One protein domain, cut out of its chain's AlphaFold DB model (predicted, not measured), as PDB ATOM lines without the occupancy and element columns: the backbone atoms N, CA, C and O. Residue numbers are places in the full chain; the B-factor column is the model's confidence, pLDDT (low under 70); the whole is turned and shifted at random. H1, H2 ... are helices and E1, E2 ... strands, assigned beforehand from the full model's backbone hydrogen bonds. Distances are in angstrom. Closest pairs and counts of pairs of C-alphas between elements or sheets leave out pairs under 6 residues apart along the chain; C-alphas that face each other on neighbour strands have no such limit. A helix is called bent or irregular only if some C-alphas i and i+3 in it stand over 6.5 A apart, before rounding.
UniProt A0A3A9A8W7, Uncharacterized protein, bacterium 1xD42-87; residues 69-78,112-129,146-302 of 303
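This is residues 69 to 78, 112 to 129 and 146 to 302 of the 303 residues of an uncharacterized protein of bacterium 1xD42-87 (UniProt A0A3A9A8W7). One ten-strand sheet folds back on itself into a flattened, nearly closed barrel: the leaf E1, E4, E7, E3 faces the leaf E6, E5, E8, E9, E10, with E2 as the hinge. The long helix H3 runs along the outside over E5 and E8 and on past the strands, while the short helices H1 and H2 touch each other near one end of the barrel. The printed part has 185 residues with ten named strands and three named helices, in the order E1 to E7, H1, H2, E8 to E10, H3, a mixed class. The mixed sheet runs E1, E4, E7, E3, E2, E6, E5, E8, E9, E10; the whole is compact, with a radius of gyration of the C-alphas of 17.0 A and spans of 57 by 41 by 29 A.

E1, residues 69 to 77, is an edge strand, antiparallel to E4, residues 146 to 152, with N 71 and O 150 2.9 A apart, within hydrogen-bond range like the N and O pairs that follow. E7, residues 190 to 200, is staggered: residues 190 to 194 pair antiparallel with E4 (N 147 and O 193, 2.9 A), and 195 to 198 parallel with E3, residues 121 to 127 (N 126 and O 196, 2.8 A). E3 and E2, residues 112 to 118, form a hairpin, with N 123 and O 116 at 2.8 A. E6, residues 179 to 185, is parallel to E2 (N 113 and O 179, 3.0 A) and forms a hairpin with E5, residues 158 to 168 (N 159 and O 184, 2.9 A). E8, residues 238 to 248, is antiparallel to E5, with N 160 and O 246 at 2.8 A. E8, E9, residues 254 to 262, and E10, residues 273 to 276, form a meander, each strand the antiparallel neighbour of the one before (N 243 and O 259, 2.8 A; N 275 and O 258, 2.8 A). In this twisted folded sheet, bent back on itself, the closest C-alphas of edge strands E1 and E10, Arg 71 and Ile 274, are 6.8 A apart. H3, residues 279 to 300, is on the sheet at a height of 10.8 A, over E5 and E8, and runs along the strands, at 25 degrees to E5 on the local plane; its closest C-alphas to E8 are Tyr 281 and Leu 244, 6.3 A. H1, residues 209 to 218, only grazes the sheet; it touches H2, residues 229 to 235, at a steep tilt of 67 degrees, opposite ways, the closest C-alphas being Ile 212 and Ile 235, 6.1 A. In H3 every O i to N i+4 pair is within range; in H1 5 of 6 and in H2 2 of 3.

E1 begins at C-alpha 69 (16.454, 186.226, 16.739) and is 24.6 A long. E5 is 29.7 A, E7 32.6 A, E8 29.2 A and E9 26.7 A long. H3 is 32.1 A long and ends at C-alpha 300 (25.272, 230.024, 8.165).

The C-alphas farthest apart, Asn 251 and Thr 302, are 57.0 A apart. Residues 79 to 111 and 130 to 145 are not printed, leaving gaps of 24.1 A and 20.7 A between C-alphas; of the links printed whole, none is long. The mean pLDDT of the printed part is 76.8, with 36 residues under 70, among them 169 to 185 and 292 to 302.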
ATOM      1  N   GLU A  69      15.154 185.623  16.443       81.75
ATOM      2  CA  GLU A  69      16.454 186.226  16.739       81.75
ATOM      3  C   GLU A  69      17.236 186.396  15.436       81.75
ATOM      4  O   GLU A  69      17.602 185.420  14.785       81.75
ATOM      5  N   ILE A  70      17.502 187.651  15.069       78.94
ATOM      6  CA  ILE A  70      18.235 188.013  13.855       78.94
ATOM      7  C   ILE A  70      19.613 188.528  14.256       78.94
ATOM      8  O   ILE A  70      19.734 189.422  15.099       78.94
ATOM      9  N   ARG A  71      20.658 187.983  13.634       79.00
ATOM     10  CA  ARG A  71      22.054 188.357  13.872       79.00
ATOM     11  C   ARG A  71      22.762 188.639  12.566       79.00
ATOM     12  O   ARG A  71      22.742 187.805  11.673       79.00
ATOM     13  N   LEU A  72      23.453 189.773  12.475       77.38
ATOM     14  CA  LEU A  72      24.359 190.014  11.358       77.38
ATOM     15  C   LEU A  72      25.661 189.235  11.589       77.38
ATOM     16  O   LEU A  72      26.444 189.586  12.470       77.38
ATOM     17  N   THR A  73      25.883 188.182  10.809       80.81
ATOM     18  CA  THR A  73      27.056 187.299  10.923       80.81
ATOM     19  C   THR A  73      28.183 187.719   9.991       80.81
ATOM     20  O   THR A  73      29.360 187.453  10.264       80.81
ATOM     21  N   LYS A  74      27.849 188.410   8.896       81.50
ATOM     22  CA  LYS A  74      28.823 188.741   7.859       81.50
ATOM     23  C   LYS A  74      28.527 190.070   7.177       81.50
ATOM     24  O   LYS A  74      27.409 190.319   6.738       81.50
ATOM     25  N   LEU A  75      29.573 190.880   7.026       80.06
ATOM     26  CA  LEU A  75      29.661 191.948   6.033       80.06
ATOM     27  C   LEU A  75      30.938 191.684   5.241       80.06
ATOM     28  O   LEU A  75      32.031 192.048   5.673       80.06
ATOM     29  N   GLU A  76      30.819 190.955   4.139       85.62
ATOM     30  CA  GLU A  76      31.975 190.483   3.375       85.62
ATOM     31  C   GLU A  76      32.230 191.359   2.156       85.62
ATOM     32  O   GLU A  76      31.295 191.670   1.423       85.62
ATOM     33  N   LEU A  77      33.501 191.696   1.931       85.44
ATOM     34  CA  LEU A  77      34.029 192.102   0.636       85.44
ATOM     35  C   LEU A  77      34.711 190.885  -0.009       85.44
ATOM     36  O   LEU A  77      35.618 190.308   0.593       85.44
ATOM     37  N   ASP A  78      34.306 190.514  -1.222       89.38
ATOM     38  CA  ASP A  78      34.965 189.492  -2.048       89.38
ATOM     39  C   ASP A  78      35.699 190.167  -3.225       89.38
ATOM     40  O   ASP A  78      35.083 190.404  -4.270       89.38
ATOM     41  N   THR A 112      16.916 205.690  -3.918       75.44
ATOM     42  CA  THR A 112      16.213 204.583  -3.243       75.44
ATOM     43  C   THR A 112      17.150 203.421  -2.935       75.44
ATOM     44  O   THR A 112      18.168 203.257  -3.608       75.44
ATOM     45  N   ASP A 113      16.774 202.594  -1.955       76.19
ATOM     46  CA  ASP A 113      17.304 201.238  -1.861       76.19
ATOM     47  C   ASP A 113      16.202 200.262  -2.268       76.19
ATOM     48  O   ASP A 113      15.077 200.305  -1.752       76.19
ATOM     49  N   SER A 114      16.513 199.384  -3.216       76.81
ATOM     50  CA  SER A 114      15.534 198.476  -3.814       76.81
ATOM     51  C   SER A 114      16.168 197.156  -4.229       76.81
ATOM     52  O   SER A 114      17.372 197.074  -4.481       76.81
ATOM     53  N   ILE A 115      15.346 196.108  -4.300       82.38
ATOM     54  CA  ILE A 115      15.754 194.855  -4.933       82.38
ATOM     55  C   ILE A 115      15.643 195.023  -6.445       82.38
ATOM     56  O   ILE A 115      14.568 195.306  -6.972       82.38
ATOM     57  N   ILE A 116      16.761 194.840  -7.137       87.75
ATOM     58  CA  ILE A 116      16.834 194.869  -8.596       87.75
ATOM     59  C   ILE A 116      17.440 193.575  -9.119       87.75
ATOM     60  O   ILE A 116      18.237 192.927  -8.443       87.75
ATOM     61  N   VAL A 117      17.117 193.234 -10.363       88.31
ATOM     62  CA  VAL A 117      17.727 192.102 -11.061       88.31
ATOM     63  C   VAL A 117      18.725 192.639 -12.077       88.31
ATOM     64  O   VAL A 117      18.356 193.362 -12.996       88.31
ATOM     65  N   ILE A 118      19.996 192.263 -11.932       87.56
ATOM     66  CA  ILE A 118      21.047 192.540 -12.916       87.56
ATOM     67  C   ILE A 118      21.625 191.201 -13.366       87.56
ATOM     68  O   ILE A 118      22.145 190.444 -12.546       87.56
ATOM     69  N   ASN A 119      21.573 190.913 -14.670       86.06
ATOM     70  CA  ASN A 119      22.076 189.660 -15.250       86.06
ATOM     71  C   ASN A 119      21.514 188.404 -14.548       86.06
ATOM     72  O   ASN A 119      22.271 187.514 -14.161       86.06
ATOM     73  N   ASN A 120      20.190 188.348 -14.358       87.38
ATOM     74  CA  ASN A 120      19.464 187.256 -13.685       87.38
ATOM     75  C   ASN A 120      19.873 186.997 -12.226       87.38
ATOM     76  O   ASN A 120      19.633 185.911 -11.700       87.38
ATOM     77  N   LYS A 121      20.492 187.977 -11.565       89.81
ATOM     78  CA  LYS A 121      20.805 187.916 -10.142       89.81
ATOM     79  C   LYS A 121      20.190 189.107  -9.424       89.81
ATOM     80  O   LYS A 121      20.319 190.239  -9.884       89.81
ATOM     81  N   GLU A 122      19.527 188.830  -8.310       87.44
ATOM     82  CA  GLU A 122      18.967 189.849  -7.429       87.44
ATOM     83  C   GLU A 122      20.073 190.522  -6.621       87.44
ATOM     84  O   GLU A 122      20.992 189.857  -6.141       87.44
ATOM     85  N   TYR A 123      19.973 191.838  -6.480       86.44
ATOM     86  CA  TYR A 123      20.818 192.654  -5.622       86.44
ATOM     87  C   TYR A 123      19.953 193.627  -4.848       86.44
ATOM     88  O   TYR A 123      19.025 194.213  -5.402       86.44
ATOM     89  N   LEU A 124      20.340 193.881  -3.603       82.12
ATOM     90  CA  LEU A 124      19.961 195.113  -2.939       82.12
ATOM     91  C   LEU A 124      20.812 196.244  -3.527       82.12
ATOM     92  O   LEU A 124      22.008 196.338  -3.245       82.12
ATOM     93  N   LEU A 125      20.208 197.068  -4.383       84.62
ATOM     94  CA  LEU A 125      20.832 198.276  -4.901       84.62
ATOM     95  C   LEU A 125      20.709 199.387  -3.869       84.62
ATOM     96  O   LEU A 125      19.599 199.788  -3.551       84.62
ATOM     97  N   ILE A 126      21.851 199.908  -3.427       80.81
ATOM     98  CA  ILE A 126      21.946 201.167  -2.695       80.81
ATOM     99  C   ILE A 126      22.248 202.272  -3.702       80.81
ATOM    100  O   ILE A 126      23.348 202.311  -4.266       80.81
ATOM    101  N   ASN A 127      21.269 203.139  -3.970       82.31
ATOM    102  CA  ASN A 127      21.361 204.129  -5.038       82.31
ATOM    103  C   ASN A 127      21.422 205.562  -4.511       82.31
ATOM    104  O   ASN A 127      20.411 206.171  -4.157       82.31
ATOM    105  N   LEU A 128      22.623 206.138  -4.532       78.56
ATOM    106  CA  LEU A 128      22.843 207.530  -4.136       78.56
ATOM    107  C   LEU A 128      22.785 208.519  -5.305       78.56
ATOM    108  O   LEU A 128      22.925 209.723  -5.083       78.56
ATOM    109  N   CYS A 129      22.597 208.043  -6.537       82.38
ATOM    110  CA  CYS A 129      22.469 208.909  -7.704       82.38
ATOM    111  C   CYS A 129      21.151 209.688  -7.657       82.38
ATOM    112  O   CYS A 129      20.135 209.193  -7.170       82.38
ATOM    113  N   CYS A 146      28.399 191.350   0.343       80.81
ATOM    114  CA  CYS A 146      27.213 190.671   0.833       80.81
ATOM    115  C   CYS A 146      27.029 190.901   2.331       80.81
ATOM    116  O   CYS A 146      27.999 190.949   3.096       80.81
ATOM    117  N   PHE A 147      25.768 191.027   2.726       76.50
ATOM    118  CA  PHE A 147      25.352 190.903   4.112       76.50
ATOM    119  C   PHE A 147      24.829 189.499   4.337       76.50
ATOM    120  O   PHE A 147      24.048 188.993   3.535       76.50
ATOM    121  N   GLU A 148      25.246 188.884   5.432       80.75
ATOM    122  CA  GLU A 148      24.664 187.639   5.905       80.75
ATOM    123  C   GLU A 148      24.000 187.884   7.250       80.75
ATOM    124  O   GLU A 148      24.634 188.383   8.189       80.75
ATOM    125  N   ALA A 149      22.718 187.550   7.317       75.94
ATOM    126  CA  ALA A 149      21.963 187.519   8.547       75.94
ATOM    127  C   ALA A 149      21.583 186.074   8.872       75.94
ATOM    128  O   ALA A 149      21.047 185.350   8.033       75.94
ATOM    129  N   GLU A 150      21.851 185.663  10.101       81.00
ATOM    130  CA  GLU A 150      21.380 184.405  10.654       81.00
ATOM    131  C   GLU A 150      20.089 184.653  11.429       81.00
ATOM    132  O   GLU A 150      20.003 185.558  12.263       81.00
ATOM    133  N   CYS A 151      19.089 183.838  11.128       78.62
ATOM    134  CA  CYS A 151      17.786 183.834  11.756       78.62
ATOM    135  C   CYS A 151      17.680 182.563  12.591       78.62
ATOM    136  O   CYS A 151      17.616 181.444  12.079       78.62
ATOM    137  N   THR A 152      17.694 182.752  13.900       71.44
ATOM    138  CA  THR A 152      17.588 181.688  14.892       71.44
ATOM    139  C   THR A 152      16.299 181.880  15.677       71.44
ATOM    140  O   THR A 152      15.811 183.001  15.765       71.44
ATOM    141  N   LYS A 153      15.768 180.794  16.261       68.88
ATOM    142  CA  LYS A 153      14.536 180.782  17.073       68.88
ATOM    143  C   LYS A 153      13.284 181.216  16.289       68.88
ATOM    144  O   LYS A 153      13.113 182.380  15.987       68.88
ATOM    145  N   ASN A 154      12.362 180.280  16.049       73.06
ATOM    146  CA  ASN A 154      11.160 180.462  15.217       73.06
ATOM    147  C   ASN A 154      11.474 180.788  13.743       73.06
ATOM    148  O   ASN A 154      12.513 181.347  13.401       73.06
ATOM    149  N   SER A 155      10.600 180.356  12.838       78.19
ATOM    150  CA  SER A 155      10.775 180.577  11.402       78.19
ATOM    151  C   SER A 155      10.358 181.990  11.001       78.19
ATOM    152  O   SER A 155       9.435 182.575  11.570       78.19
ATOM    153  N   ILE A 156      11.037 182.514   9.985       80.94
ATOM    154  CA  ILE A 156      10.735 183.789   9.338       80.94
ATOM    155  C   ILE A 156      10.336 183.472   7.902       80.94
ATOM    156  O   ILE A 156      11.001 182.663   7.260       80.94
ATOM    157  N   THR A 157       9.259 184.080   7.414       81.56
ATOM    158  CA  THR A 157       8.846 183.990   6.006       81.56
ATOM    159  C   THR A 157       9.296 185.193   5.204       81.56
ATOM    160  O   THR A 157       9.638 185.036   4.040       81.56
ATOM    161  N   GLU A 158       9.341 186.370   5.826       82.50
ATOM    162  CA  GLU A 158       9.658 187.620   5.143       82.50
ATOM    163  C   GLU A 158      10.535 188.524   6.016       82.50
ATOM    164  O   GLU A 158      10.259 188.719   7.205       82.50
ATOM    165  N   LEU A 159      11.543 189.147   5.399       79.25
ATOM    166  CA  LEU A 159      12.177 190.356   5.914       79.25
ATOM    167  C   LEU A 159      11.966 191.522   4.960       79.25
ATOM    168  O   LEU A 159      12.200 191.413   3.760       79.25
ATOM    169  N   SER A 160      11.622 192.668   5.533       78.00
ATOM    170  CA  SER A 160      11.457 193.914   4.804       78.00
ATOM    171  C   SER A 160      12.208 195.041   5.497       78.00
ATOM    172  O   SER A 160      12.110 195.191   6.712       78.00
ATOM    173  N   ILE A 161      12.956 195.867   4.763       75.81
ATOM    174  CA  ILE A 161      13.579 197.058   5.359       75.81
ATOM    175  C   ILE A 161      12.652 198.249   5.128       75.81
ATOM    176  O   ILE A 161      12.382 198.615   3.989       75.81
ATOM    177  N   LEU A 162      12.147 198.828   6.216       76.88
ATOM    178  CA  LEU A 162      11.128 199.878   6.181       76.88
ATOM    179  C   LEU A 162      11.728 201.280   6.082       76.88
ATOM    180  O   LEU A 162      11.155 202.164   5.451       76.88
ATOM    181  N   LYS A 163      12.841 201.514   6.786       76.50
ATOM    182  CA  LYS A 163      13.511 202.820   6.869       76.50
ATOM    183  C   LYS A 163      15.013 202.631   7.045       76.50
ATOM    184  O   LYS A 163      15.426 201.695   7.729       76.50
ATOM    185  N   ALA A 164      15.819 203.530   6.495       74.56
ATOM    186  CA  ALA A 164      17.216 203.661   6.883       74.56
ATOM    187  C   ALA A 164      17.684 205.100   6.819       74.56
ATOM    188  O   ALA A 164      17.145 205.926   6.083       74.56
ATOM    189  N   TYR A 165      18.750 205.359   7.563       74.25
ATOM    190  CA  TYR A 165      19.534 206.567   7.418       74.25
ATOM    191  C   TYR A 165      21.024 206.229   7.467       74.25
ATOM    192  O   TYR A 165      21.439 205.244   8.083       74.25
ATOM    193  N   SER A 166      21.840 207.071   6.843       72.31
ATOM    194  CA  SER A 166      23.295 207.051   6.975       72.31
ATOM    195  C   SER A 166      23.787 208.466   7.234       72.31
ATOM    196  O   SER A 166      23.564 209.361   6.422       72.31
ATOM    197  N   LEU A 167      24.460 208.674   8.361       73.94
ATOM    198  CA  LEU A 167      25.174 209.906   8.656       73.94
ATOM    199  C   LEU A 167      26.559 209.820   8.014       73.94
ATOM    200  O   LEU A 167      27.403 209.041   8.455       73.94
ATOM    201  N   LEU A 168      26.792 210.607   6.968       71.25
ATOM    202  CA  LEU A 168      28.123 210.807   6.390       71.25
ATOM    203  C   LEU A 168      28.896 211.837   7.242       71.25
ATOM    204  O   LEU A 168      28.310 212.441   8.133       71.25
ATOM    205  N   ASN A 169      30.217 211.960   7.060       61.12
ATOM    206  CA  ASN A 169      31.105 212.880   7.808       61.12
ATOM    207  C   ASN A 169      30.416 214.235   8.163       61.12
ATOM    208  O   ASN A 169      29.767 214.787   7.276       61.12
ATOM    209  N   PRO A 170      30.546 214.765   9.407       52.75
ATOM    210  CA  PRO A 170      29.782 215.913   9.943       52.75
ATOM    211  C   PRO A 170      29.705 217.171   9.063       52.75
ATOM    212  O   PRO A 170      28.794 217.974   9.187       52.75
ATOM    213  N   THR A 171      30.633 217.372   8.134       49.03
ATOM    214  CA  THR A 171      30.639 218.570   7.280       49.03
ATOM    215  C   THR A 171      29.700 218.506   6.076       49.03
ATOM    216  O   THR A 171      29.619 219.477   5.325       49.03
ATOM    217  N   ILE A 172      29.015 217.383   5.848       51.12
ATOM    218  CA  ILE A 172      28.200 217.165   4.652       51.12
ATOM    219  C   ILE A 172      26.740 217.013   5.072       51.12
ATOM    220  O   ILE A 172      26.404 216.032   5.743       51.12
ATOM    221  N   PRO A 173      25.866 217.957   4.684       41.94
ATOM    222  CA  PRO A 173      24.473 217.915   5.076       41.94
ATOM    223  C   PRO A 173      23.775 216.663   4.541       41.94
ATOM    224  O   PRO A 173      24.057 216.142   3.462       41.94
ATOM    225  N   PHE A 174      22.832 216.199   5.350       47.56
ATOM    226  CA  PHE A 174      21.909 215.120   5.048       47.56
ATOM    227  C   PHE A 174      20.956 215.537   3.928       47.56
ATOM    228  O   PHE A 174      20.082 216.376   4.130       47.56
ATOM    229  N   GLU A 175      21.106 214.926   2.759       46.94
ATOM    230  CA  GLU A 175      20.089 214.942   1.710       46.94
ATOM    231  C   GLU A 175      19.391 213.576   1.667       46.94
ATOM    232  O   GLU A 175      20.033 212.549   1.903       46.94
ATOM    233  N   PRO A 176      18.079 213.550   1.391       50.53
ATOM    234  CA  PRO A 176      17.055 212.942   2.234       50.53
ATOM    235  C   PRO A 176      17.046 211.415   2.238       50.53
ATOM    236  O   PRO A 176      17.554 210.778   1.308       50.53
ATOM    237  N   ASP A 177      16.401 210.908   3.301       51.88
ATOM    238  CA  ASP A 177      15.879 209.557   3.526       51.88
ATOM    239  C   ASP A 177      15.835 208.736   2.240       51.88
ATOM    240  O   ASP A 177      14.997 208.956   1.357       51.88
ATOM    241  N   ILE A 178      16.753 207.777   2.149       54.47
ATOM    242  CA  ILE A 178      16.698 206.776   1.102       54.47
ATOM    243  C   ILE A 178      15.403 205.999   1.324       54.47
ATOM    244  O   ILE A 178      15.222 205.346   2.355       54.47
ATOM    245  N   LYS A 179      14.467 206.115   0.379       56.84
ATOM    246  CA  LYS A 179      13.235 205.332   0.439       56.84
ATOM    247  C   LYS A 179      13.615 203.871   0.275       56.84
ATOM    248  O   LYS A 179      14.199 203.501  -0.742       56.84
ATOM    249  N   LEU A 180      13.280 203.071   1.278       61.31
ATOM    250  CA  LEU A 180      13.498 201.638   1.250       61.31
ATOM    251  C   LEU A 180      12.195 200.946   0.893       61.31
ATOM    252  O   LEU A 180      11.199 201.110   1.593       61.31
ATOM    253  N   ASN A 181      12.219 200.161  -0.174       59.69
ATOM    254  CA  ASN A 181      11.157 199.216  -0.495       59.69
ATOM    255  C   ASN A 181      11.822 197.880  -0.789       59.69
ATOM    256  O   ASN A 181      12.116 197.545  -1.936       59.69
ATOM    257  N   ILE A 182      12.135 197.154   0.279       61.78
ATOM    258  CA  ILE A 182      12.836 195.879   0.200       61.78
ATOM    259  C   ILE A 182      11.962 194.853   0.884       61.78
ATOM    260  O   ILE A 182      11.554 195.084   2.017       61.78
ATOM    261  N   HIS A 183      11.718 193.756   0.182       65.88
ATOM    262  CA  HIS A 183      10.994 192.584   0.638       65.88
ATOM    263  C   HIS A 183      11.800 191.361   0.201       65.88
ATOM    264  O   HIS A 183      12.247 191.298  -0.945       65.88
ATOM    265  N   ILE A 184      12.048 190.445   1.131       68.81
ATOM    266  CA  ILE A 184      12.892 189.269   0.934       68.81
ATOM    267  C   ILE A 184      12.175 188.066   1.537       68.81
ATOM    268  O   ILE A 184      12.021 187.989   2.757       68.81
ATOM    269  N   ASP A 185      11.798 187.123   0.678       69.88
ATOM    270  CA  ASP A 185      11.265 185.825   1.082       69.88
ATOM    271  C   ASP A 185      12.378 184.918   1.613       69.88
ATOM    272  O   ASP A 185      13.470 184.820   1.041       69.88
ATOM    273  N   ILE A 186      12.102 184.226   2.717       70.69
ATOM    274  CA  ILE A 186      13.116 183.467   3.452       70.69
ATOM    275  C   ILE A 186      12.779 181.988   3.438       70.69
ATOM    276  O   ILE A 186      11.833 181.525   4.068       70.69
ATOM    277  N   ASN A 187      13.632 181.233   2.750       65.81
ATOM    278  CA  ASN A 187      13.523 179.779   2.635       65.81
ATOM    279  C   ASN A 187      14.569 179.033   3.485       65.81
ATOM    280  O   ASN A 187      14.592 177.803   3.504       65.81
ATOM    281  N   THR A 188      15.458 179.756   4.169       75.25
ATOM    282  CA  THR A 188      16.615 179.217   4.899       75.25
ATOM    283  C   THR A 188      16.840 179.960   6.214       75.25
ATOM    284  O   THR A 188      16.430 181.103   6.372       75.25
ATOM    285  N   SER A 189      17.543 179.343   7.168       76.31
ATOM    286  CA  SER A 189      17.934 179.998   8.433       76.31
ATOM    287  C   SER A 189      18.980 181.101   8.252       76.31
ATOM    288  O   SER A 189      19.228 181.883   9.161       76.31
ATOM    289  N   THR A 190      19.620 181.157   7.088       81.12
ATOM    290  CA  THR A 190      20.630 182.156   6.744       81.12
ATOM    291  C   THR A 190      20.173 182.908   5.511       81.12
ATOM    292  O   THR A 190      19.713 182.296   4.549       81.12
ATOM    293  N   ILE A 191      20.320 184.224   5.538       74.88
ATOM    294  CA  ILE A 191      19.898 185.128   4.475       74.88
ATOM    295  C   ILE A 191      21.137 185.852   3.995       74.88
ATOM    296  O   ILE A 191      21.784 186.549   4.775       74.88
ATOM    297  N   THR A 192      21.470 185.691   2.720       81.62
ATOM    298  CA  THR A 192      22.597 186.384   2.102       81.62
ATOM    299  C   THR A 192      22.074 187.391   1.094       81.62
ATOM    300  O   THR A 192      21.495 187.013   0.080       81.62
ATOM    301  N   ILE A 193      22.316 188.672   1.353       77.25
ATOM    302  CA  ILE A 193      21.894 189.776   0.494       77.25
ATOM    303  C   ILE A 193      23.130 190.299  -0.242       77.25
ATOM    304  O   ILE A 193      23.978 190.946   0.384       77.25
ATOM    305  N   PRO A 194      23.288 190.020  -1.546       85.62
ATOM    306  CA  PRO A 194      24.317 190.665  -2.349       85.62
ATOM    307  C   PRO A 194      23.955 192.140  -2.568       85.62
ATOM    308  O   PRO A 194      22.795 192.484  -2.795       85.62
ATOM    309  N   ILE A 195      24.957 193.013  -2.520       83.56
ATOM    310  CA  ILE A 195      24.761 194.460  -2.624       83.56
ATOM    311  C   ILE A 195      25.297 194.960  -3.960       83.56
ATOM    312  O   ILE A 195      26.424 194.651  -4.360       83.56
ATOM    313  N   ALA A 196      24.480 195.768  -4.621       87.81
ATOM    314  CA  ALA A 196      24.894 196.666  -5.681       87.81
ATOM    315  C   ALA A 196      24.963 198.081  -5.101       87.81
ATOM    316  O   ALA A 196      24.114 198.465  -4.303       87.81
ATOM    317  N   TYR A 197      25.970 198.865  -5.470       84.19
ATOM    318  CA  TYR A 197      26.135 200.209  -4.922       84.19
ATOM    319  C   TYR A 197      26.403 201.217  -6.028       84.19
ATOM    320  O   TYR A 197      27.447 201.131  -6.677       84.19
ATOM    321  N   ALA A 198      25.485 202.165  -6.223       87.38
ATOM    322  CA  ALA A 198      25.576 203.204  -7.241       87.38
ATOM    323  C   ALA A 198      25.796 204.591  -6.620       87.38
ATOM    324  O   ALA A 198      25.125 204.980  -5.662       87.38
ATOM    325  N   CYS A 199      26.732 205.354  -7.185       84.25
ATOM    326  CA  CYS A 199      26.990 206.734  -6.790       84.25
ATOM    327  C   CYS A 199      27.456 207.595  -7.976       84.25
ATOM    328  O   CYS A 199      27.945 207.066  -8.979       84.25
ATOM    329  N   PRO A 200      27.375 208.928  -7.853       83.56
ATOM    330  CA  PRO A 200      27.892 209.835  -8.866       83.56
ATOM    331  C   PRO A 200      29.399 210.143  -8.688       83.56
ATOM    332  O   PRO A 200      29.982 209.851  -7.642       83.56
ATOM    333  N   SER A 201      30.028 210.756  -9.699       75.44
ATOM    334  CA  SER A 201      31.484 210.990  -9.816       75.44
ATOM    335  C   SER A 201      32.095 211.865  -8.718       75.44
ATOM    336  O   SER A 201      33.266 211.693  -8.386       75.44
ATOM    337  N   ASN A 202      31.298 212.754  -8.120       58.84
ATOM    338  CA  ASN A 202      31.773 213.825  -7.243       58.84
ATOM    339  C   ASN A 202      31.189 213.805  -5.816       58.84
ATOM    340  O   ASN A 202      31.326 214.809  -5.119       58.84
ATOM    341  N   LEU A 203      30.520 212.733  -5.357       59.22
ATOM    342  CA  LEU A 203      29.726 212.817  -4.118       59.22
ATOM    343  C   LEU A 203      30.089 211.859  -2.982       59.22
ATOM    344  O   LEU A 203      30.490 210.707  -3.136       59.22
ATOM    345  N   TYR A 204      29.836 212.434  -1.813       56.94
ATOM    346  CA  TYR A 204      29.648 211.899  -0.479       56.94
ATOM    347  C   TYR A 204      28.933 210.546  -0.471       56.94
ATOM    348  O   TYR A 204      27.710 210.446  -0.504       56.94
ATOM    349  N   SER A 205      29.731 209.485  -0.431       64.06
ATOM    350  CA  SER A 205      29.257 208.110  -0.445       64.06
ATOM    351  C   SER A 205      29.458 207.461   0.924       64.06
ATOM    352  O   SER A 205      30.467 207.674   1.596       64.06
ATOM    353  N   SER A 206      28.511 206.605   1.311       62.81
ATOM    354  CA  SER A 206      28.628 205.715   2.471       62.81
ATOM    355  C   SER A 206      29.703 204.629   2.299       62.81
ATOM    356  O   SER A 206      30.056 203.964   3.272       62.81
ATOM    357  N   LEU A 207      30.271 204.500   1.091       71.75
ATOM    358  CA  LEU A 207      31.411 203.652   0.744       71.75
ATOM    359  C   LEU A 207      32.501 204.433  -0.014       71.75
ATOM    360  O   LEU A 207      32.212 205.205  -0.928       71.75
ATOM    361  N   ASN A 208      33.770 204.174   0.293       73.31
ATOM    362  CA  ASN A 208      34.930 204.652  -0.451       73.31
ATOM    363  C   ASN A 208      35.253 203.694  -1.607       73.31
ATOM    364  O   ASN A 208      36.054 202.763  -1.503       73.31
ATOM    365  N   LEU A 209      34.598 203.939  -2.733       70.94
ATOM    366  CA  LEU A 209      34.608 203.059  -3.901       70.94
ATOM    367  C   LEU A 209      35.971 203.028  -4.607       70.94
ATOM    368  O   LEU A 209      36.366 201.989  -5.131       70.94
ATOM    369  N   GLY A 210      36.747 204.115  -4.525       69.50
ATOM    370  CA  GLY A 210      38.139 204.131  -4.981       69.50
ATOM    371  C   GLY A 210      39.026 203.182  -4.169       69.50
ATOM    372  O   GLY A 210      39.797 202.411  -4.743       69.50
ATOM    373  N   SER A 211      38.876 203.175  -2.839       76.25
ATOM    374  CA  SER A 211      39.570 202.217  -1.972       76.25
ATOM    375  C   SER A 211      39.143 200.776  -2.243       76.25
ATOM    376  O   SER A 211      40.002 199.902  -2.282       76.25
ATOM    377  N   ILE A 212      37.856 200.527  -2.499       78.25
ATOM    378  CA  ILE A 212      37.345 199.187  -2.834       78.25
ATOM    379  C   ILE A 212      37.958 198.678  -4.143       78.25
ATOM    380  O   ILE A 212      38.500 197.576  -4.171       78.25
ATOM    381  N   ALA A 213      37.938 199.488  -5.206       73.81
ATOM    382  CA  ALA A 213      38.522 199.116  -6.495       73.81
ATOM    383  C   ALA A 213      40.036 198.849  -6.396       73.81
ATOM    384  O   ALA A 213      40.560 197.973  -7.080       73.81
ATOM    385  N   LYS A 214      40.746 199.578  -5.525       77.69
ATOM    386  CA  LYS A 214      42.165 199.333  -5.242       77.69
ATOM    387  C   LYS A 214      42.381 198.023  -4.475       77.69
ATOM    388  O   LYS A 214      43.193 197.205  -4.900       77.69
ATOM    389  N   ILE A 215      41.626 197.795  -3.397       78.38
ATOM    390  CA  ILE A 215      41.681 196.558  -2.599       78.38
ATOM    391  C   ILE A 215      41.393 195.339  -3.480       78.38
ATOM    392  O   ILE A 215      42.093 194.340  -3.367       78.38
ATOM    393  N   ALA A 216      40.440 195.449  -4.411       76.81
ATOM    394  CA  ALA A 216      40.097 194.391  -5.360       76.81
ATOM    395  C   ALA A 216      41.284 193.904  -6.215       76.81
ATOM    396  O   ALA A 216      41.297 192.765  -6.669       76.81
ATOM    397  N   LYS A 217      42.283 194.765  -6.445       76.75
ATOM    398  CA  LYS A 217      43.497 194.430  -7.206       76.75
ATOM    399  C   LYS A 217      44.623 193.886  -6.340       76.75
ATOM    400  O   LYS A 217      45.440 193.111  -6.822       76.75
ATOM    401  N   GLU A 218      44.706 194.362  -5.103       81.88
ATOM    402  CA  GLU A 218      45.818 194.081  -4.190       81.88
ATOM    403  C   GLU A 218      45.569 192.838  -3.327       81.88
ATOM    404  O   GLU A 218      46.520 192.208  -2.873       81.88
ATOM    405  N   PHE A 219      44.304 192.469  -3.115       80.19
ATOM    406  CA  PHE A 219      43.897 191.360  -2.260       80.19
ATOM    407  C   PHE A 219      43.135 190.312  -3.063       80.19
ATOM    408  O   PHE A 219      42.302 190.636  -3.905       80.19
ATOM    409  N   THR A 220      43.398 189.040  -2.774       80.00
ATOM    410  CA  THR A 220      42.716 187.901  -3.407       80.00
ATOM    411  C   THR A 220      41.830 187.133  -2.435       80.00
ATOM    412  O   THR A 220      40.994 186.349  -2.875       80.00
ATOM    413  N   GLU A 221      41.986 187.347  -1.130       86.75
ATOM    414  CA  GLU A 221      41.193 186.686  -0.099       86.75
ATOM    415  C   GLU A 221      39.933 187.483   0.238       86.75
ATOM    416  O   GLU A 221      39.904 188.712   0.158       86.75
ATOM    417  N   LYS A 222      38.885 186.765   0.646       89.88
ATOM    418  CA  LYS A 222      37.647 187.368   1.140       89.88
ATOM    419  C   LYS A 222      37.887 188.055   2.479       89.88
ATOM    420  O   LYS A 222      38.603 187.538   3.333       89.88
ATOM    421  N   ILE A 223      37.233 189.193   2.680       86.44
ATOM    422  CA  ILE A 223      37.430 190.038   3.855       86.44
ATOM    423  C   ILE A 223      36.096 190.195   4.581       86.44
ATOM    424  O   ILE A 223      35.187 190.841   4.068       86.44
ATOM    425  N   ASN A 224      35.980 189.658   5.799       87.19
ATOM    426  CA  ASN A 224      34.838 189.948   6.666       87.19
ATOM    427  C   ASN A 224      35.092 191.240   7.454       87.19
ATOM    428  O   ASN A 224      35.828 191.246   8.441       87.19
ATOM    429  N   LEU A 225      34.442 192.325   7.034       82.75
ATOM    430  CA  LEU A 225      34.614 193.672   7.574       82.75
ATOM    431  C   LEU A 225      34.187 193.797   9.040       82.75
ATOM    432  O   LEU A 225      34.702 194.672   9.733       82.75
ATOM    433  N   ILE A 226      33.320 192.905   9.533       81.94
ATOM    434  CA  ILE A 226      32.957 192.837  10.960       81.94
ATOM    435  C   ILE A 226      34.176 192.450  11.806       81.94
ATOM    436  O   ILE A 226      34.373 192.984  12.896       81.94
ATOM    437  N   ASN A 227      35.022 191.559  11.284       85.00
ATOM    438  CA  ASN A 227      36.182 191.018  11.995       85.00
ATOM    439  C   ASN A 227      37.469 191.812  11.722       85.00
ATOM    440  O   ASN A 227      38.472 191.617  12.405       85.00
ATOM    441  N   THR A 228      37.458 192.709  10.730       84.56
ATOM    442  CA  THR A 228      38.617 193.520  10.327       84.56
ATOM    443  C   THR A 228      38.279 195.016  10.361       84.56
ATOM    444  O   THR A 228      38.169 195.656   9.307       84.56
ATOM    445  N   PRO A 229      38.110 195.608  11.555       81.31
ATOM    446  CA  PRO A 229      37.564 196.957  11.708       81.31
ATOM    447  C   PRO A 229      38.450 198.057  11.096       81.31
ATOM    448  O   PRO A 229      37.924 199.057  10.606       81.31
ATOM    449  N   ASP A 230      39.772 197.855  11.037       79.62
ATOM    450  CA  ASP A 230      40.705 198.762  10.349       79.62
ATOM    451  C   ASP A 230      40.498 198.764   8.826       79.62
ATOM    452  O   ASP A 230      40.557 199.812   8.179       79.62
ATOM    453  N   MET A 231      40.228 197.596   8.229       81.69
ATOM    454  CA  MET A 231      39.939 197.493   6.793       81.69
ATOM    455  C   MET A 231      38.566 198.091   6.476       81.69
ATOM    456  O   MET A 231      38.418 198.841   5.511       81.69
ATOM    457  N   ALA A 232      37.580 197.839   7.337       77.69
ATOM    458  CA  ALA A 232      36.265 198.457   7.248       77.69
ATOM    459  C   ALA A 232      36.348 199.995   7.314       77.69
ATOM    460  O   ALA A 232      35.612 200.681   6.607       77.69
ATOM    461  N   GLY A 233      37.290 200.543   8.091       72.38
ATOM    462  CA  GLY A 233      37.624 201.972   8.147       72.38
ATOM    463  C   GLY A 233      38.000 202.590   6.792       72.38
ATOM    464  O   GLY A 233      37.642 203.727   6.488       72.38
ATOM    465  N   LYS A 234      38.661 201.818   5.925       78.81
ATOM    466  CA  LYS A 234      39.087 202.268   4.589       78.81
ATOM    467  C   LYS A 234      37.973 202.196   3.546       78.81
ATOM    468  O   LYS A 234      38.044 202.889   2.540       78.81
ATOM    469  N   ILE A 235      36.988 201.327   3.771       77.56
ATOM    470  CA  ILE A 235      35.936 200.993   2.806       77.56
ATOM    471  C   ILE A 235      34.646 201.747   3.096       77.56
ATOM    472  O   ILE A 235      33.990 202.206   2.172       77.56
ATOM    473  N   ILE A 236      34.266 201.872   4.360       75.56
ATOM    474  CA  ILE A 236      33.038 202.557   4.753       75.56
ATOM    475  C   ILE A 236      33.302 204.083   4.775       75.56
ATOM    476  O   ILE A 236      34.432 204.546   4.947       75.56
ATOM    477  N   GLY A 237      32.290 204.895   4.522       70.62
ATOM    478  CA  GLY A 237      32.365 206.359   4.487       70.62
ATOM    479  C   GLY A 237      31.451 207.034   5.509       70.62
ATOM    480  O   GLY A 237      31.663 208.199   5.841       70.62
ATOM    481  N   PHE A 238      30.468 206.305   6.044       75.12
ATOM    482  CA  PHE A 238      29.549 206.820   7.055       75.12
ATOM    483  C   PHE A 238      30.190 206.890   8.449       75.12
ATOM    484  O   PHE A 238      31.062 206.092   8.795       75.12
ATOM    485  N   VAL A 239      29.714 207.828   9.266       79.06
ATOM    486  CA  VAL A 239      29.932 207.896  10.718       79.06
ATOM    487  C   VAL A 239      29.061 206.853  11.415       79.06
ATOM    488  O   VAL A 239      29.551 206.058  12.218       79.06
ATOM    489  N   GLU A 240      27.776 206.816  11.068       81.94
ATOM    490  CA  GLU A 240      26.818 205.819  11.547       81.94
ATOM    491  C   GLU A 240      25.695 205.586  10.536       81.94
ATOM    492  O   GLU A 240      25.400 206.446   9.712       81.94
ATOM    493  N   THR A 241      25.060 204.423  10.610       78.81
ATOM    494  CA  THR A 241      23.858 204.076   9.854       78.81
ATOM    495  C   THR A 241      22.930 203.229  10.717       78.81
ATOM    496  O   THR A 241      23.386 202.455  11.567       78.81
ATOM    497  N   ALA A 242      21.625 203.382  10.513       82.56
ATOM    498  CA  ALA A 242      20.629 202.512  11.113       82.56
ATOM    499  C   ALA A 242      19.586 202.081  10.084       82.56
ATOM    500  O   ALA A 242      19.219 202.864   9.209       82.56
ATOM    501  N   TYR A 243      19.068 200.870  10.265       79.50
ATOM    502  CA  TYR A 243      18.002 200.270   9.473       79.50
ATOM    503  C   TYR A 243      16.875 199.824  10.406       79.50
ATOM    504  O   TYR A 243      17.136 199.195  11.433       79.50
ATOM    505  N   LEU A 244      15.631 200.123  10.037       83.56
ATOM    506  CA  LEU A 244      14.434 199.544  10.636       83.56
ATOM    507  C   LEU A 244      13.972 198.376   9.769       83.56
ATOM    508  O   LEU A 244      13.561 198.564   8.625       83.56
ATOM    509  N   ILE A 245      14.036 197.180  10.330       82.94
ATOM    510  CA  ILE A 245      13.739 195.916   9.671       82.94
ATOM    511  C   ILE A 245      12.428 195.378  10.243       82.94
ATOM    512  O   ILE A 245      12.278 195.247  11.457       82.94
ATOM    513  N   LYS A 246      11.486 195.060   9.363       85.69
ATOM    514  CA  LYS A 246      10.277 194.295   9.650       85.69
ATOM    515  C   LYS A 246      10.516 192.830   9.326       85.69
ATOM    516  O   LYS A 246      11.116 192.503   8.309       85.69
ATOM    517  N   CYS A 247      10.019 191.971  10.193       85.69
ATOM    518  CA  CYS A 247      10.082 190.528  10.098       85.69
ATOM    519  C   CYS A 247       8.667 189.972  10.225       85.69
ATOM    520  O   CYS A 247       7.939 190.397  11.124       85.69
ATOM    521  N   ILE A 248       8.290 189.049   9.342       86.12
ATOM    522  CA  ILE A 248       7.004 188.349   9.398       86.12
ATOM    523  C   ILE A 248       7.256 186.849   9.552       86.12
ATOM    524  O   ILE A 248       8.113 186.278   8.872       86.12
ATOM    525  N   THR A 249       6.528 186.211  10.468       85.00
ATOM    526  CA  THR A 249       6.556 184.753  10.678       85.00
ATOM    527  C   THR A 249       5.530 184.041   9.786       85.00
ATOM    528  O   THR A 249       4.595 184.680   9.302       85.00
ATOM    529  N   PRO A 250       5.586 182.700   9.637       83.62
ATOM    530  CA  PRO A 250       4.559 181.963   8.892       83.62
ATOM    531  C   PRO A 250       3.124 182.131   9.411       83.62
ATOM    532  O   PRO A 250       2.177 181.838   8.686       83.62
ATOM    533  N   ASN A 251       2.953 182.576  10.660       86.56
ATOM    534  CA  ASN A 251       1.644 182.832  11.261       86.56
ATOM    535  C   ASN A 251       1.158 184.276  11.039       86.56
ATOM    536  O   ASN A 251       0.126 184.653  11.588       86.56
ATOM    537  N   ASN A 252       1.877 185.069  10.237       86.31
ATOM    538  CA  ASN A 252       1.677 186.506  10.040       86.31
ATOM    539  C   ASN A 252       1.896 187.358  11.302       86.31
ATOM    540  O   ASN A 252       1.373 188.470  11.388       86.31
ATOM    541  N   ASP A 253       2.678 186.870  12.272       87.44
ATOM    542  CA  ASP A 253       3.119 187.715  13.383       87.44
ATOM    543  C   ASP A 253       4.189 188.688  12.875       87.44
ATOM    544  O   ASP A 253       5.159 188.267  12.236       87.44
ATOM    545  N   GLU A 254       4.031 189.979  13.173       90.44
ATOM    546  CA  GLU A 254       4.970 191.024  12.764       90.44
ATOM    547  C   GLU A 254       5.895 191.443  13.914       90.44
ATOM    548  O   GLU A 254       5.455 191.767  15.018       90.44
ATOM    549  N   PHE A 255       7.195 191.509  13.627       90.44
ATOM    550  CA  PHE A 255       8.232 191.938  14.561       90.44
ATOM    551  C   PHE A 255       9.121 193.015  13.938       90.44
ATOM    552  O   PHE A 255       9.476 192.947  12.761       90.44
ATOM    553  N   LEU A 256       9.527 194.001  14.741       90.19
ATOM    554  CA  LEU A 256      10.430 195.073  14.319       90.19
ATOM    555  C   LEU A 256      11.805 194.931  14.972       90.19
ATOM    556  O   LEU A 256      11.916 194.611  16.158       90.19
ATOM    557  N   TYR A 257      12.846 195.240  14.202       88.19
ATOM    558  CA  TYR A 257      14.239 195.239  14.631       88.19
ATOM    559  C   TYR A 257      14.961 196.482  14.120       88.19
ATOM    560  O   TYR A 257      14.792 196.897  12.979       88.19
ATOM    561  N   THR A 258      15.826 197.051  14.948       87.75
ATOM    562  CA  THR A 258      16.757 198.110  14.570       87.75
ATOM    563  C   THR A 258      18.153 197.515  14.412       87.75
ATOM    564  O   THR A 258      18.752 197.121  15.411       87.75
ATOM    565  N   LEU A 259      18.709 197.508  13.202       84.06
ATOM    566  CA  LEU A 259      20.140 197.277  12.981       84.06
ATOM    567  C   LEU A 259      20.866 198.621  13.032       84.06
ATOM    568  O   LEU A 259      20.527 199.529  12.283       84.06
ATOM    569  N   TYR A 260      21.875 198.746  13.888       86.06
ATOM    570  CA  TYR A 260      22.684 199.952  14.036       86.06
ATOM    571  C   TYR A 260      24.168 199.638  13.863       86.06
ATOM    572  O   TYR A 260      24.706 198.708  14.473       86.06
ATOM    573  N   ILE A 261      24.833 200.447  13.044       84.25
ATOM    574  CA  ILE A 261      26.242 200.307  12.696       84.25
ATOM    575  C   ILE A 261      26.903 201.676  12.849       84.25
ATOM    576  O   ILE A 261      26.391 202.680  12.364       84.25
ATOM    577  N   LYS A 262      28.056 201.738  13.516       86.38
ATOM    578  CA  LYS A 262      28.771 203.001  13.747       86.38
ATOM    579  C   LYS A 262      30.276 202.840  13.701       86.38
ATOM    580  O   LYS A 262      30.800 201.746  13.910       86.38
ATOM    581  N   ARG A 263      30.965 203.960  13.517       83.62
ATOM    582  CA  ARG A 263      32.408 204.063  13.698       83.62
ATOM    583  C   ARG A 263      32.792 204.561  15.081       83.62
ATOM    584  O   ARG A 263      31.994 205.173  15.795       83.62
ATOM    585  N   ASP A 264      34.009 204.237  15.488       85.50
ATOM    586  CA  ASP A 264      34.671 204.912  16.596       85.50
ATOM    587  C   ASP A 264      35.367 206.205  16.144       85.50
ATOM    588  O   ASP A 264      35.354 206.574  14.970       85.50
ATOM    589  N   GLU A 265      35.963 206.903  17.107       82.81
ATOM    590  CA  GLU A 265      36.720 208.141  16.893       82.81
ATOM    591  C   GLU A 265      37.981 207.958  16.032       82.81
ATOM    592  O   GLU A 265      38.497 208.927  15.483       82.81
ATOM    593  N   TYR A 266      38.444 206.718  15.858       83.38
ATOM    594  CA  TYR A 266      39.574 206.350  15.005       83.38
ATOM    595  C   TYR A 266      39.131 205.902  13.602       83.38
ATOM    596  O   TYR A 266      39.958 205.471  12.799       83.38
ATOM    597  N   GLY A 267      37.832 205.982  13.291       77.06
ATOM    598  CA  GLY A 267      37.264 205.579  12.005       77.06
ATOM    599  C   GLY A 267      37.074 204.067  11.842       77.06
ATOM    600  O   GLY A 267      36.748 203.610  10.745       77.06
ATOM    601  N   ARG A 268      37.244 203.275  12.904       84.81
ATOM    602  CA  ARG A 268      37.083 201.815  12.882       84.81
ATOM    603  C   ARG A 268      35.619 201.428  13.008       84.81
ATOM    604  O   ARG A 268      34.874 202.038  13.774       84.81
ATOM    605  N   LEU A 269      35.206 200.386  12.288       82.19
ATOM    606  CA  LEU A 269      33.851 199.843  12.403       82.19
ATOM    607  C   LEU A 269      33.656 199.203  13.786       82.19
ATOM    608  O   LEU A 269      34.391 198.290  14.153       82.19
ATOM    609  N   LYS A 270      32.660 199.662  14.550       85.56
ATOM    610  CA  LYS A 270      32.238 198.983  15.781       85.56
ATOM    611  C   LYS A 270      31.354 197.789  15.442       85.56
ATOM    612  O   LYS A 270      30.693 197.781  14.405       85.56
ATOM    613  N   THR A 271      31.304 196.814  16.348       82.38
ATOM    614  CA  THR A 271      30.409 195.659  16.236       82.38
ATOM    615  C   THR A 271      28.975 196.124  15.953       82.38
ATOM    616  O   THR A 271      28.440 196.926  16.725       82.38
ATOM    617  N   PRO A 272      28.355 195.662  14.853       81.94
ATOM    618  CA  PRO A 272      26.953 195.931  14.564       81.94
ATOM    619  C   PRO A 272      26.049 195.424  15.689       81.94
ATOM    620  O   PRO A 272      26.272 194.343  16.233       81.94
ATOM    621  N   HIS A 273      25.014 196.190  16.022       84.06
ATOM    622  CA  HIS A 273      24.039 195.806  17.039       84.06
ATOM    623  C   HIS A 273      22.643 195.724  16.438       84.06
ATOM    624  O   HIS A 273      22.220 196.636  15.732       84.06
ATOM    625  N   ILE A 274      21.925 194.651  16.765       82.94
ATOM    626  CA  ILE A 274      20.508 194.500  16.440       82.94
ATOM    627  C   ILE A 274      19.712 194.622  17.736       82.94
ATOM    628  O   ILE A 274      19.941 193.887  18.697       82.94
ATOM    629  N   TYR A 275      18.795 195.581  17.763       86.38
ATOM    630  CA  TYR A 275      17.857 195.812  18.851       86.38
ATOM    631  C   TYR A 275      16.468 195.392  18.406       86.38
ATOM    632  O   TYR A 275      16.104 195.577  17.250       86.38
ATOM    633  N   ARG A 276      15.665 194.879  19.330       85.38
ATOM    634  CA  ARG A 276      14.241 194.686  19.081       85.38
ATOM    635  C   ARG A 276      13.501 196.019  19.213       85.38
ATOM    636  O   ARG A 276      13.812 196.788  20.121       85.38
ATOM    637  N   GLY A 277      12.515 196.236  18.350       86.25
ATOM    638  CA  GLY A 277      11.667 197.422  18.329       86.25
ATOM    639  C   GLY A 277      12.241 198.560  17.485       86.25
ATOM    640  O   GLY A 277      13.390 198.522  17.032       86.25
ATOM    641  N   GLU A 278      11.415 199.580  17.257       90.25
ATOM    642  CA  GLU A 278      11.778 200.778  16.490       90.25
ATOM    643  C   GLU A 278      12.279 201.936  17.367       90.25
ATOM    644  O   GLU A 278      12.778 202.936  16.851       90.25
ATOM    645  N   GLU A 279      12.180 201.829  18.696       90.25
ATOM    646  CA  GLU A 279      12.523 202.919  19.615       90.25
ATOM    647  C   GLU A 279      13.986 203.331  19.456       90.25
ATOM    648  O   GLU A 279      14.314 204.519  19.472       90.25
ATOM    649  N   LYS A 280      14.873 202.348  19.252       87.38
ATOM    650  CA  LYS A 280      16.295 202.594  19.008       87.38
ATOM    651  C   LYS A 280      16.541 203.267  17.669       87.38
ATOM    652  O   LYS A 280      17.319 204.217  17.631       87.38
ATOM    653  N   TYR A 281      15.857 202.840  16.609       87.19
ATOM    654  CA  TYR A 281      15.936 203.500  15.311       87.19
ATOM    655  C   TYR A 281      15.554 204.979  15.433       87.19
ATOM    656  O   TYR A 281      16.350 205.852  15.091       87.19
ATOM    657  N   ASN A 282      14.378 205.263  16.004       86.56
ATOM    658  CA  ASN A 282      13.863 206.624  16.154       86.56
ATOM    659  C   ASN A 282      14.780 207.484  17.042       86.56
ATOM    660  O   ASN A 282      15.034 208.648  16.732       86.56
ATOM    661  N   GLN A 283      15.330 206.909  18.119       88.50
ATOM    662  CA  GLN A 283      16.314 207.578  18.969       88.50
ATOM    663  C   GLN A 283      17.556 208.002  18.170       88.50
ATOM    664  O   GLN A 283      17.948 209.168  18.226       88.50
ATOM    665  N   TYR A 284      18.189 207.072  17.451       84.44
ATOM    666  CA  TYR A 284      19.421 207.354  16.712       84.44
ATOM    667  C   TYR A 284      19.188 208.307  15.538       84.44
ATOM    668  O   TYR A 284      19.959 209.248  15.355       84.44
ATOM    669  N   TYR A 285      18.077 208.135  14.822       82.69
ATOM    670  CA  TYR A 285      17.658 209.033  13.751       82.69
ATOM    671  C   TYR A 285      17.507 210.481  14.238       82.69
ATOM    672  O   TYR A 285      18.072 211.398  13.643       82.69
ATOM    673  N   ASN A 286      16.807 210.698  15.359       82.62
ATOM    674  CA  ASN A 286      16.626 212.039  15.918       82.62
ATOM    675  C   ASN A 286      17.958 212.661  16.368       82.62
ATOM    676  O   ASN A 286      18.204 213.833  16.102       82.62
ATOM    677  N   ILE A 287      18.854 211.876  16.980       82.81
ATOM    678  CA  ILE A 287      20.198 212.349  17.357       82.81
ATOM    679  C   ILE A 287      20.999 212.781  16.124       82.81
ATOM    680  O   ILE A 287      21.643 213.831  16.150       82.81
ATOM    681  N   ALA A 288      20.983 211.981  15.056       76.75
ATOM    682  CA  ALA A 288      21.675 212.308  13.815       76.75
ATOM    683  C   ALA A 288      21.117 213.604  13.209       76.75
ATOM    684  O   ALA A 288      21.882 214.526  12.920       76.75
ATOM    685  N   LYS A 289      19.787 213.711  13.119       76.06
ATOM    686  CA  LYS A 289      19.079 214.903  12.638       76.06
ATOM    687  C   LYS A 289      19.449 216.165  13.427       76.06
ATOM    688  O   LYS A 289      19.732 217.198  12.823       76.06
ATOM    689  N   ASP A 290      19.503 216.075  14.755       76.75
ATOM    690  CA  ASP A 290      19.859 217.200  15.628       76.75
ATOM    691  C   ASP A 290      21.319 217.650  15.461       76.75
ATOM    692  O   ASP A 290      21.601 218.849  15.520       76.75
ATOM    693  N   ARG A 291      22.263 216.714  15.260       74.00
ATOM    694  CA  ARG A 291      23.681 217.045  15.008       74.00
ATOM    695  C   ARG A 291      23.834 217.858  13.726       74.00
ATOM    696  O   ARG A 291      24.425 218.931  13.760       74.00
ATOM    697  N   ILE A 292      23.209 217.389  12.649       66.56
ATOM    698  CA  ILE A 292      23.232 218.055  11.345       66.56
ATOM    699  C   ILE A 292      22.600 219.450  11.434       66.56
ATOM    700  O   ILE A 292      23.174 220.423  10.953       66.56
ATOM    701  N   GLY A 293      21.439 219.571  12.089       61.56
ATOM    702  CA  GLY A 293      20.747 220.854  12.234       61.56
ATOM    703  C   GLY A 293      21.595 221.933  12.921       61.56
ATOM    704  O   GLY A 293      21.521 223.101  12.543       61.56
ATOM    705  N   LYS A 294      22.438 221.552  13.890       62.34
ATOM    706  CA  LYS A 294      23.360 222.472  14.578       62.34
ATOM    707  C   LYS A 294      24.555 222.879  13.717       62.34
ATOM    708  O   LYS A 294      25.006 224.016  13.813       62.34
ATOM    709  N   GLU A 295      25.068 221.975  12.890       56.25
ATOM    710  CA  GLU A 295      26.232 222.237  12.034       56.25
ATOM    711  C   GLU A 295      25.868 223.120  10.833       56.25
ATOM    712  O   GLU A 295      26.610 224.051  10.529       56.25
ATOM    713  N   ILE A 296      24.678 222.938  10.241       54.94
ATOM    714  CA  ILE A 296      24.143 223.851   9.211       54.94
ATOM    715  C   ILE A 296      24.010 225.277   9.772       54.94
ATOM    716  O   ILE A 296      24.477 226.232   9.159       54.94
ATOM    717  N   GLN A 297      23.465 225.425  10.987       54.25
ATOM    718  CA  GLN A 297      23.346 226.730  11.653       54.25
ATOM    719  C   GLN A 297      24.703 227.365  12.001       54.25
ATOM    720  O   GLN A 297      24.814 228.588  12.051       54.25
ATOM    721  N   ALA A 298      25.743 226.572  12.267       53.84
ATOM    722  CA  ALA A 298      27.082 227.094  12.539       53.84
ATOM    723  C   ALA A 298      27.767 227.624  11.266       53.84
ATOM    724  O   ALA A 298      28.477 228.630  11.326       53.84
ATOM    725  N   ILE A 299      27.520 226.980  10.120       53.25
ATOM    726  CA  ILE A 299      28.036 227.390   8.807       53.25
ATOM    727  C   ILE A 299      27.342 228.676   8.325       53.25
ATOM    728  O   ILE A 299      28.023 229.592   7.871       53.25
ATOM    729  N   ASP A 300      26.024 228.803   8.516       48.53
ATOM    730  CA  ASP A 300      25.272 230.024   8.165       48.53
ATOM    731  C   ASP A 300      25.676 231.252   9.002       48.53
ATOM    732  O   ASP A 300      25.564 232.382   8.541       48.53
ATOM    733  N   ASN A 301      26.182 231.053  10.224       44.72
ATOM    734  CA  ASN A 301      26.661 232.140  11.089       44.72
ATOM    735  C   ASN A 301      28.139 232.516  10.856       44.72
ATOM    736  O   ASN A 301      28.675 233.362  11.572       44.72
ATOM    737  N   THR A 302      28.820 231.860   9.911       46.88
ATOM    738  CA  THR A 302      30.231 232.119   9.570       46.88
ATOM    739  C   THR A 302      30.445 232.599   8.127       46.88
ATOM    740  O   THR A 302      31.598 232.762   7.719       46.88
TER     741      THR A 302